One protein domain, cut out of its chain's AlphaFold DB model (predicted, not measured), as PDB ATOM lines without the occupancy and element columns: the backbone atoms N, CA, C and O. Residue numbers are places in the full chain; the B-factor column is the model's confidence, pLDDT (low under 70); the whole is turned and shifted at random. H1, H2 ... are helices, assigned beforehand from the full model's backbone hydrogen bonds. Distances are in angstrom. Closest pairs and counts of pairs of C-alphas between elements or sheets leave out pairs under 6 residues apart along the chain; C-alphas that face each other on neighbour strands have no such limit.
ATOM      1  N   GLU A 255      29.467 -66.932 187.215       81.25
ATOM      2  CA  GLU A 255      29.337 -68.152 186.402       81.25
ATOM      3  C   GLU A 255      30.705 -68.716 185.981       81.25
ATOM      4  O   GLU A 255      30.873 -69.930 185.851       81.25
ATOM      5  N   PHE A 256      31.704 -67.838 185.808       84.44
ATOM      6  CA  PHE A 256      33.043 -68.183 185.314       84.44
ATOM      7  C   PHE A 256      34.162 -67.713 186.255       84.44
ATOM      8  O   PHE A 256      35.093 -67.023 185.815       84.44
ATOM      9  N   PRO A 257      34.128 -68.089 187.547       87.56
ATOM     10  CA  PRO A 257      35.047 -67.542 188.541       87.56
ATOM     11  C   PRO A 257      36.502 -67.876 188.210       87.56
ATOM     12  O   PRO A 257      37.391 -67.052 188.401       87.56
ATOM     13  N   LEU A 258      36.747 -69.043 187.604       87.62
ATOM     14  CA  LEU A 258      38.088 -69.465 187.205       87.62
ATOM     15  C   LEU A 258      38.689 -68.598 186.119       87.62
ATOM     16  O   LEU A 258      39.911 -68.622 185.981       87.62
ATOM     17  N   TYR A 259      37.871 -67.886 185.344       86.62
ATOM     18  CA  TYR A 259      38.344 -66.947 184.339       86.62
ATOM     19  C   TYR A 259      38.481 -65.530 184.891       86.62
ATOM     20  O   TYR A 259      39.470 -64.893 184.534       86.62
ATOM     21  N   TRP A 260      37.560 -65.084 185.756       89.56
ATOM     22  CA  TRP A 260      37.425 -63.680 186.173       89.56
ATOM     23  C   TRP A 260      37.987 -63.323 187.546       89.56
ATOM     24  O   TRP A 260      38.208 -62.142 187.805       89.56
ATOM     25  N   PHE A 261      38.203 -64.289 188.437       90.50
ATOM     26  CA  PHE A 261      38.632 -64.012 189.804       90.50
ATOM     27  C   PHE A 261      40.059 -64.466 190.079       90.50
ATOM     28  O   PHE A 261      40.584 -65.421 189.494       90.50
ATOM     29  N   ASN A 262      40.683 -63.789 191.039       90.94
ATOM     30  CA  ASN A 262      41.891 -64.275 191.674       90.94
ATOM     31  C   ASN A 262      41.570 -65.536 192.492       90.94
ATOM     32  O   ASN A 262      41.103 -65.475 193.630       90.94
ATOM     33  N   MET A 263      41.851 -66.695 191.900       90.25
ATOM     34  CA  MET A 263      41.511 -67.990 192.490       90.25
ATOM     35  C   MET A 263      42.177 -68.242 193.839       90.25
ATOM     36  O   MET A 263      41.582 -68.905 194.680       90.25
ATOM     37  N   LYS A 264      43.370 -67.686 194.082       92.81
ATOM     38  CA  LYS A 264      44.032 -67.817 195.382       92.81
ATOM     39  C   LYS A 264      43.227 -67.115 196.473       92.81
ATOM     40  O   LYS A 264      42.976 -67.711 197.511       92.81
ATOM     41  N   GLN A 265      42.801 -65.878 196.218       95.38
ATOM     42  CA  GLN A 265      41.975 -65.122 197.162       95.38
ATOM     43  C   GLN A 265      40.612 -65.797 197.356       95.38
ATOM     44  O   GLN A 265      40.129 -65.882 198.480       95.38
ATOM     45  N   LEU A 266      40.007 -66.312 196.278       94.75
ATOM     46  CA  LEU A 266      38.703 -66.968 196.356       94.75
ATOM     47  C   LEU A 266      38.761 -68.248 197.196       94.75
ATOM     48  O   LEU A 266      37.909 -68.442 198.053       94.75
ATOM     49  N   VAL A 267      39.777 -69.092 196.993       95.12
ATOM     50  CA  VAL A 267      39.991 -70.294 197.816       95.12
ATOM     51  C   VAL A 267      40.185 -69.911 199.281       95.12
ATOM     52  O   VAL A 267      39.474 -70.436 200.130       95.12
ATOM     53  N   GLN A 268      41.048 -68.931 199.569       96.38
ATOM     54  CA  GLN A 268      41.294 -68.456 200.936       96.38
ATOM     55  C   GLN A 268      40.029 -67.913 201.613       96.38
ATOM     56  O   GLN A 268      39.807 -68.148 202.800       96.38
ATOM     57  N   LEU A 269      39.180 -67.196 200.869       96.75
ATOM     58  CA  LEU A 269      37.890 -66.730 201.374       96.75
ATOM     59  C   LEU A 269      36.979 -67.914 201.719       96.75
ATOM     60  O   LEU A 269      36.376 -67.919 202.788       96.75
ATOM     61  N   LEU A 270      36.881 -68.916 200.842       95.69
ATOM     62  CA  LEU A 270      36.042 -70.090 201.083       95.69
ATOM     63  C   LEU A 270      36.543 -70.920 202.274       95.69
ATOM     64  O   LEU A 270      35.726 -71.285 203.114       95.69
ATOM     65  N   GLU A 271      37.853 -71.156 202.391       95.44
ATOM     66  CA  GLU A 271      38.473 -71.830 203.547       95.44
ATOM     67  C   GLU A 271      38.128 -71.113 204.854       95.44
ATOM     68  O   GLU A 271      37.593 -71.726 205.777       95.44
ATOM     69  N   LYS A 272      38.305 -69.788 204.895       96.44
ATOM     70  CA  LYS A 272      37.942 -68.972 206.056       96.44
ATOM     71  C   LYS A 272      36.457 -69.096 206.416       96.44
ATOM     72  O   LYS A 272      36.108 -69.200 207.588       96.44
ATOM     73  N   LEU A 273      35.561 -69.087 205.430       96.31
ATOM     74  CA  LEU A 273      34.122 -69.230 205.678       96.31
ATOM     75  C   LEU A 273      33.744 -70.625 206.197       96.31
ATOM     76  O   LEU A 273      32.761 -70.745 206.931       96.31
ATOM     77  N   ILE A 274      34.502 -71.660 205.835       94.69
ATOM     78  CA  ILE A 274      34.348 -73.014 206.377       94.69
ATOM     79  C   ILE A 274      34.817 -73.047 207.838       94.69
ATOM     80  O   ILE A 274      34.078 -73.515 208.701       94.69
ATOM     81  N   GLU A 275      35.995 -72.489 208.134       95.19
ATOM     82  CA  GLU A 275      36.546 -72.401 209.495       95.19
ATOM     83  C   GLU A 275      35.630 -71.620 210.450       95.19
ATOM     84  O   GLU A 275      35.439 -72.009 211.601       95.19
ATOM     85  N   GLU A 276      35.004 -70.547 209.962       95.75
ATOM     86  CA  GLU A 276      34.032 -69.747 210.715       95.75
ATOM     87  C   GLU A 276      32.652 -70.427 210.857       95.75
ATOM     88  O   GLU A 276      31.734 -69.841 211.433       95.75
ATOM     89  N   GLY A 277      32.461 -71.632 210.306       94.38
ATOM     90  CA  GLY A 277      31.182 -72.352 210.320       94.38
ATOM     91  C   GLY A 277      30.077 -71.673 209.502       94.38
ATOM     92  O   GLY A 277      28.894 -71.966 209.677       94.38
ATOM     93  N   LYS A 278      30.439 -70.738 208.616       95.50
ATOM     94  CA  LYS A 278      29.499 -70.030 207.741       95.50
ATOM     95  C   LYS A 278      29.136 -70.853 206.512       95.50
ATOM     96  O   LYS A 278      28.000 -70.763 206.055       95.50
ATOM     97  N   LEU A 279      30.056 -71.666 206.002       94.69
ATOM     98  CA  LEU A 279      29.814 -72.696 204.987       94.69
ATOM     99  C   LEU A 279      30.033 -74.077 205.612       94.69
ATOM    100  O   LEU A 279      30.995 -74.263 206.350       94.69
ATOM    101  N   SER A 280      29.168 -75.046 205.313       93.06
ATOM    102  CA  SER A 280      29.314 -76.416 205.819       93.06
ATOM    103  C   SER A 280      29.797 -77.380 204.743       93.06
ATOM    104  O   SER A 280      29.671 -77.117 203.545       93.06
ATOM    105  N   GLU A 281      30.283 -78.551 205.163       90.75
ATOM    106  CA  GLU A 281      30.628 -79.642 204.245       90.75
ATOM    107  C   GLU A 281      29.450 -80.054 203.346       90.75
ATOM    108  O   GLU A 281      29.659 -80.423 202.191       90.75
ATOM    109  N   GLU A 282      28.211 -79.956 203.845       92.88
ATOM    110  CA  GLU A 282      27.002 -80.228 203.062       92.88
ATOM    111  C   GLU A 282      26.849 -79.223 201.912       92.88
ATOM    112  O   GLU A 282      26.580 -79.624 200.775       92.88
ATOM    113  N   SER A 283      27.091 -77.930 202.176       92.19
ATOM    114  CA  SER A 283      27.118 -76.892 201.139       92.19
ATOM    115  C   SER A 283      28.143 -77.233 200.056       92.19
ATOM    116  O   SER A 283      27.831 -77.192 198.863       92.19
ATOM    117  N   LEU A 284      29.364 -77.589 200.469       92.12
ATOM    118  CA  LEU A 284      30.457 -77.875 199.544       92.12
ATOM    119  C   LEU A 284      30.135 -79.101 198.680       92.12
ATOM    120  O   LEU A 284      30.193 -79.043 197.450       92.12
ATOM    121  N   PHE A 285      29.684 -80.194 199.292       93.00
ATOM    122  CA  PHE A 285      29.341 -81.394 198.541       93.00
ATOM    123  C   PHE A 285      28.190 -81.150 197.554       93.00
ATOM    124  O   PHE A 285      28.262 -81.599 196.410       93.00
ATOM    125  N   LYS A 286      27.161 -80.387 197.949       93.75
ATOM    126  CA  LYS A 286      26.018 -80.084 197.078       93.75
ATOM    127  C   LYS A 286      26.410 -79.275 195.839       93.75
ATOM    128  O   LYS A 286      25.958 -79.601 194.743       93.75
ATOM    129  N   TYR A 287      27.191 -78.208 196.008       92.50
ATOM    130  CA  TYR A 287      27.421 -77.236 194.931       92.50
ATOM    131  C   TYR A 287      28.723 -77.469 194.167       92.50
ATOM    132  O   TYR A 287      28.745 -77.330 192.944       92.50
ATOM    133  N   ILE A 288      29.795 -77.851 194.862       91.31
ATOM    134  CA  ILE A 288      31.121 -78.040 194.258       91.31
ATOM    135  C   ILE A 288      31.542 -79.516 194.198       91.31
ATOM    136  O   ILE A 288      32.540 -79.839 193.561       91.31
ATOM    137  N   GLY A 289      30.759 -80.437 194.777       90.06
ATOM    138  CA  GLY A 289      30.964 -81.886 194.649       90.06
ATOM    139  C   GLY A 289      32.196 -82.426 195.375       90.06
ATOM    140  O   GLY A 289      32.606 -83.551 195.109       90.06
ATOM    141  N   SER A 290      32.798 -81.630 196.255       90.75
ATOM    142  CA  SER A 290      34.005 -81.965 197.011       90.75
ATOM    143  C   SER A 290      33.940 -81.309 198.383       90.75
ATOM    144  O   SER A 290      33.312 -80.264 198.530       90.75
ATOM    145  N   ARG A 291      34.601 -81.906 199.379       88.12
ATOM    146  CA  ARG A 291      34.853 -81.265 200.683       88.12
ATOM    147  C   ARG A 291      36.125 -80.415 200.667       88.12
ATOM    148  O   ARG A 291      36.303 -79.569 201.531       88.12
ATOM    149  N   ASP A 292      36.982 -80.638 199.677       89.62
ATOM    150  CA  ASP A 292      38.235 -79.926 199.481       89.62
ATOM    151  C   ASP A 292      38.088 -78.882 198.365       89.62
ATOM    152  O   ASP A 292      38.012 -79.212 197.173       89.62
ATOM    153  N   VAL A 293      38.066 -77.611 198.772       90.69
ATOM    154  CA  VAL A 293      37.980 -76.441 197.885       90.69
ATOM    155  C   VAL A 293      39.259 -76.213 197.071       90.69
ATOM    156  O   VAL A 293      39.231 -75.471 196.091       90.69
ATOM    157  N   THR A 294      40.371 -76.857 197.429       90.62
ATOM    158  CA  THR A 294      41.650 -76.741 196.713       90.62
ATOM    159  C   THR A 294      41.764 -77.712 195.535       90.62
ATOM    160  O   THR A 294      42.614 -77.532 194.661       90.62
ATOM    161  N   SER A 295      40.883 -78.713 195.454       88.94
ATOM    162  CA  SER A 295      40.906 -79.676 194.352       88.94
ATOM    163  C   SER A 295      40.526 -79.018 193.006       88.94
ATOM    164  O   SER A 295      39.566 -78.241 192.945       88.94
ATOM    165  N   PRO A 296      41.222 -79.329 191.890       83.81
ATOM    166  CA  PRO A 296      40.917 -78.748 190.579       83.81
ATOM    167  C   PRO A 296      39.462 -78.945 190.130       83.81
ATOM    168  O   PRO A 296      38.875 -78.053 189.513       83.81
ATOM    169  N   ASP A 297      38.866 -80.091 190.462       82.12
ATOM    170  CA  ASP A 297      37.475 -80.397 190.126       82.12
ATOM    171  C   ASP A 297      36.475 -79.573 190.942       82.12
ATOM    172  O   ASP A 297      35.450 -79.152 190.399       82.12
ATOM    173  N   ALA A 298      36.785 -79.284 192.210       86.31
ATOM    174  CA  ALA A 298      35.984 -78.382 193.029       86.31
ATOM    175  C   ALA A 298      36.030 -76.958 192.478       86.31
ATOM    176  O   ALA A 298      34.980 -76.343 192.287       86.31
ATOM    177  N   MET A 299      37.231 -76.466 192.151       88.56
ATOM    178  CA  MET A 299      37.415 -75.126 191.595       88.56
ATOM    179  C   MET A 299      36.531 -74.921 190.361       88.56
ATOM    180  O   MET A 299      35.760 -73.964 190.317       88.56
ATOM    181  N   ARG A 300      36.543 -75.855 189.398       83.44
ATOM    182  CA  ARG A 300      35.709 -75.783 188.177       83.44
ATOM    183  C   ARG A 300      34.213 -75.598 188.451       83.44
ATOM    184  O   ARG A 300      33.502 -75.090 187.589       83.44
ATOM    185  N   LYS A 301      33.739 -75.997 189.632       87.94
ATOM    186  CA  LYS A 301      32.335 -75.920 190.047       87.94
ATOM    187  C   LYS A 301      32.032 -74.757 190.989       87.94
ATOM    188  O   LYS A 301      30.882 -74.605 191.387       87.94
ATOM    189  N   PHE A 302      32.999 -73.895 191.309       90.62
ATOM    190  CA  PHE A 302      32.757 -72.719 192.156       90.62
ATOM    191  C   PHE A 302      31.625 -71.834 191.635       90.62
ATOM    192  O   PHE A 302      30.892 -71.257 192.437       90.62
ATOM    193  N   GLY A 303      31.422 -71.778 190.316       89.31
ATOM    194  CA  GLY A 303      30.326 -70.999 189.748       89.31
ATOM    195  C   GLY A 303      28.945 -71.477 190.201       89.31
ATOM    196  O   GLY A 303      28.064 -70.654 190.442       89.31
ATOM    197  N   SER A 304      28.780 -72.780 190.445       89.56
ATOM    198  CA  SER A 304      27.544 -73.361 190.984       89.56
ATOM    199  C   SER A 304      27.226 -72.876 192.398       89.56
ATOM    200  O   SER A 304      26.057 -72.776 192.751       89.56
ATOM    201  N   LEU A 305      28.248 -72.586 193.212       92.44
ATOM    202  CA  LEU A 305      28.080 -72.053 194.566       92.44
ATOM    203  C   LEU A 305      27.836 -70.536 194.543       92.44
ATOM    204  O   LEU A 305      26.953 -70.037 195.236       92.44
ATOM    205  N   LEU A 306      28.605 -69.800 193.737       92.00
ATOM    206  CA  LEU A 306      28.531 -68.335 193.668       92.00
ATOM    207  C   LEU A 306      27.251 -67.823 192.991       92.00
ATOM    208  O   LEU A 306      26.807 -66.706 193.268       92.00
ATOM    209  N   SER A 307      26.639 -68.652 192.145       89.38
ATOM    210  CA  SER A 307      25.403 -68.332 191.419       89.38
ATOM    211  C   SER A 307      24.132 -68.785 192.148       89.38
ATOM    212  O   SER A 307      23.049 -68.709 191.582       89.38
ATOM    213  N   VAL A 308      24.228 -69.271 193.394       90.88
ATOM    214  CA  VAL A 308      23.038 -69.624 194.185       90.88
ATOM    215  C   VAL A 308      22.205 -68.370 194.442       90.88
ATOM    216  O   VAL A 308      22.726 -67.352 194.902       90.88
ATOM    217  N   ASP A 309      20.903 -68.462 194.205       90.12
ATOM    218  CA  ASP A 309      19.944 -67.444 194.615       90.12
ATOM    219  C   ASP A 309      19.273 -67.850 195.926       90.12
ATOM    220  O   ASP A 309      18.761 -68.959 196.077       90.12
ATOM    221  N   GLY A 310      19.285 -66.944 196.906       93.56
ATOM    222  CA  GLY A 310      18.725 -67.211 198.229       93.56
ATOM    223  C   GLY A 310      19.627 -68.082 199.122       93.56
ATOM    224  O   GLY A 310      20.854 -67.986 199.028       93.56
ATOM    225  N   PRO A 311      19.052 -68.849 200.069       96.06
ATOM    226  CA  PRO A 311      19.813 -69.592 201.077       96.06
ATOM    227  C   PRO A 311      20.753 -70.653 200.490       96.06
ATOM    228  O   PRO A 311      20.368 -71.433 199.617       96.06
ATOM    229  N   ILE A 312      21.971 -70.740 201.026       96.00
ATOM    230  CA  ILE A 312      22.911 -71.819 200.706       96.00
ATOM    231  C   ILE A 312      22.620 -72.990 201.656       96.00
ATOM    232  O   ILE A 312      22.505 -72.814 202.867       96.00
ATOM    233  N   VAL A 313      22.471 -74.205 201.117       94.38
ATOM    234  CA  VAL A 313      22.107 -75.389 201.917       94.38
ATOM    235  C   VAL A 313      23.152 -75.674 202.979       94.38
ATOM    236  O   VAL A 313      24.334 -75.728 202.659       94.38
ATOM    237  N   GLY A 314      22.708 -75.873 204.222       91.25
ATOM    238  CA  GLY A 314      23.579 -76.166 205.358       91.25
ATOM    239  C   GLY A 314      24.478 -74.994 205.768       91.25
ATOM    240  O   GLY A 314      25.431 -75.206 206.508       91.25
ATOM    241  N   SER A 315      24.232 -73.781 205.273       93.81
ATOM    242  CA  SER A 315      25.050 -72.592 205.522       93.81
ATOM    243  C   SER A 315      24.226 -71.500 206.209       93.81
ATOM    244  O   SER A 315      23.016 -71.398 206.014       93.81
ATOM    245  N   SER A 316      24.890 -70.662 207.009       93.75
ATOM    246  CA  SER A 316      24.291 -69.444 207.574       93.75
ATOM    247  C   SER A 316      24.290 -68.265 206.591       93.75
ATOM    248  O   SER A 316      23.714 -67.214 206.878       93.75
ATOM    249  N   LEU A 317      24.921 -68.429 205.423       94.75
ATOM    250  CA  LEU A 317      24.959 -67.451 204.347       94.75
ATOM    251  C   LEU A 317      23.864 -67.719 203.314       94.75
ATOM    252  O   LEU A 317      23.387 -68.836 203.103       94.75
ATOM    253  N   ASN A 318      23.510 -66.658 202.603       95.31
ATOM    254  CA  ASN A 318      22.789 -66.744 201.345       95.31
ATOM    255  C   ASN A 318      23.727 -66.338 200.198       95.31
ATOM    256  O   ASN A 318      24.797 -65.766 200.430       95.31
ATOM    257  N   GLY A 319      23.326 -66.622 198.961       93.25
ATOM    258  CA  GLY A 319      24.132 -66.324 197.780       93.25
ATOM    259  C   GLY A 319      24.490 -64.843 197.638       93.25
ATOM    260  O   GLY A 319      25.625 -64.532 197.296       93.25
ATOM    261  N   SER A 320      23.579 -63.925 197.987       93.56
ATOM    262  CA  SER A 320      23.859 -62.477 197.967       93.56
ATOM    263  C   SER A 320      24.982 -62.103 198.932       93.56
ATOM    264  O   SER A 320      25.935 -61.450 198.529       93.56
ATOM    265  N   LYS A 321      24.921 -62.583 200.181       95.12
ATOM    266  CA  LYS A 321      25.952 -62.346 201.202       95.12
ATOM    267  C   LYS A 321      27.309 -62.895 200.768       95.12
ATOM    268  O   LYS A 321      28.332 -62.265 201.000       95.12
ATOM    269  N   LEU A 322      27.325 -64.078 200.150       95.25
ATOM    270  CA  LEU A 322      28.559 -64.662 199.629       95.25
ATOM    271  C   LEU A 322      29.141 -63.802 198.498       95.25
ATOM    272  O   LEU A 322      30.343 -63.555 198.486       95.25
ATOM    273  N   ARG A 323      28.299 -63.312 197.582       93.62
ATOM    274  CA  ARG A 323      28.721 -62.408 196.503       93.62
ATOM    275  C   ARG A 323      29.222 -61.061 197.025       93.62
ATOM    276  O   ARG A 323      30.259 -60.612 196.562       93.62
ATOM    277  N   GLU A 324      28.571 -60.483 198.035       93.62
ATOM    278  CA  GLU A 324      29.032 -59.265 198.723       93.62
ATOM    279  C   GLU A 324      30.455 -59.442 199.279       93.62
ATOM    280  O   GLU A 324      31.320 -58.600 199.049       93.62
ATOM    281  N   LEU A 325      30.737 -60.576 199.930       95.44
ATOM    282  CA  LEU A 325      32.084 -60.894 200.420       95.44
ATOM    283  C   LEU A 325      33.091 -61.076 199.274       95.44
ATOM    284  O   LEU A 325      34.239 -60.647 199.377       95.44
ATOM    285  N   VAL A 326      32.680 -61.705 198.170       94.06
ATOM    286  CA  VAL A 326      33.533 -61.829 196.978       94.06
ATOM    287  C   VAL A 326      33.847 -60.453 196.380       94.06
ATOM    288  O   VAL A 326      34.972 -60.208 195.943       94.06
ATOM    289  N   ASP A 327      32.884 -59.539 196.385       91.38
ATOM    290  CA  ASP A 327      33.042 -58.175 195.877       91.38
ATOM    291  C   ASP A 327      33.952 -57.310 196.738       91.38
ATOM    292  O   ASP A 327      34.700 -56.493 196.201       91.38
ATOM    293  N   GLU A 328      33.946 -57.537 198.047       92.06
ATOM    294  CA  GLU A 328      34.810 -56.833 198.988       92.06
ATOM    295  C   GLU A 328      36.264 -57.331 198.946       92.06
ATOM    296  O   GLU A 328      37.193 -56.523 198.989       92.06
ATOM    297  N   PHE A 329      36.483 -58.649 198.850       93.12
ATOM    298  CA  PHE A 329      37.798 -59.244 199.133       93.12
ATOM    299  C   PHE A 329      38.539 -59.832 197.929       93.12
ATOM    300  O   PHE A 329      39.728 -60.139 198.049       93.12
ATOM    301  N   ILE A 330      37.876 -60.030 196.787       92.50
ATOM    302  CA  ILE A 330      38.463 -60.750 195.649       92.50
ATOM    303  C   ILE A 330      38.741 -59.792 194.498       92.50
ATOM    304  O   ILE A 330      37.832 -59.143 193.982       92.50
TER     305      ILE A 330
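What this domain is: This is residues 255 to 330 of the 359 residues of an uncharacterized protein of Candidatus Yanofskybacteria bacterium RIFCSPHIGHO2_02_FULL_38_22b (UniProt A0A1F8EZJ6). This is a small, rounded cluster of helices: the short H5 lies nearest the middle, H3 and H6 pack on it, and the longest helix, H2, runs along one side with H6 crossing it steeply. The short H1 and H4 lie toward the end where H2 begins, and the long link of residues 307 to 318 loops round the other end. The printed part has 76 residues, with six named helices, H1 to H6 in chain order, and no named strand; its class is all helix. It is compact, with a radius of gyration of the C-alphas of 10.8 A and spans of 27 by 24 by 21 A.

How they stand to each other: Start at H1, residues 257 to 260; it only just touches H5, residues 302 to 306, with 3 pairs of C-alphas within 8 A, the closest being Pro 257 and Gly 303 at 6.0 A. Next look at H2, residues 263 to 275: its residues 265 to 269 alone touch H6, residues 319 to 329, opposite ways at a steep tilt of 57 degrees, the closest C-alphas being Leu 266 and Val 326 at 7.3 A. H3, residues 281 to 288, touches H5, where the closest C-alphas, of Tyr 287 and Leu 305, are 5.2 A apart. H3 also touches H4, residues 296 to 300; their closest C-alphas, of Ile 288 and Ala 298, are 5.0 A apart. H5 touches H6, the closest C-alphas being Leu 306 and Gly 319 at 6.3 A. H2 and H5 are apart. Every O i to N i+4 pair is within hydrogen-bond range in H2, H3, H4, H5 and H6; H1 is too short for one.

Where its parts are: Find C-alpha 257 at (35.047, -67.542, 188.541), where H1 begins. From C-alpha 263 at (41.511, -67.990, 192.490), H2 runs 18.3 A; H3 spans 10.1 A. H6 runs 15.5 A to C-alpha 329 at (37.798, -59.244, 199.133).

The domain as a whole: The two C-alphas farthest apart, of Tyr 259 and Gly 277, are 27.5 A apart. The printed part has no cut, and the link from H5 to H6 is long. No printed residue is under 70 in pLDDT.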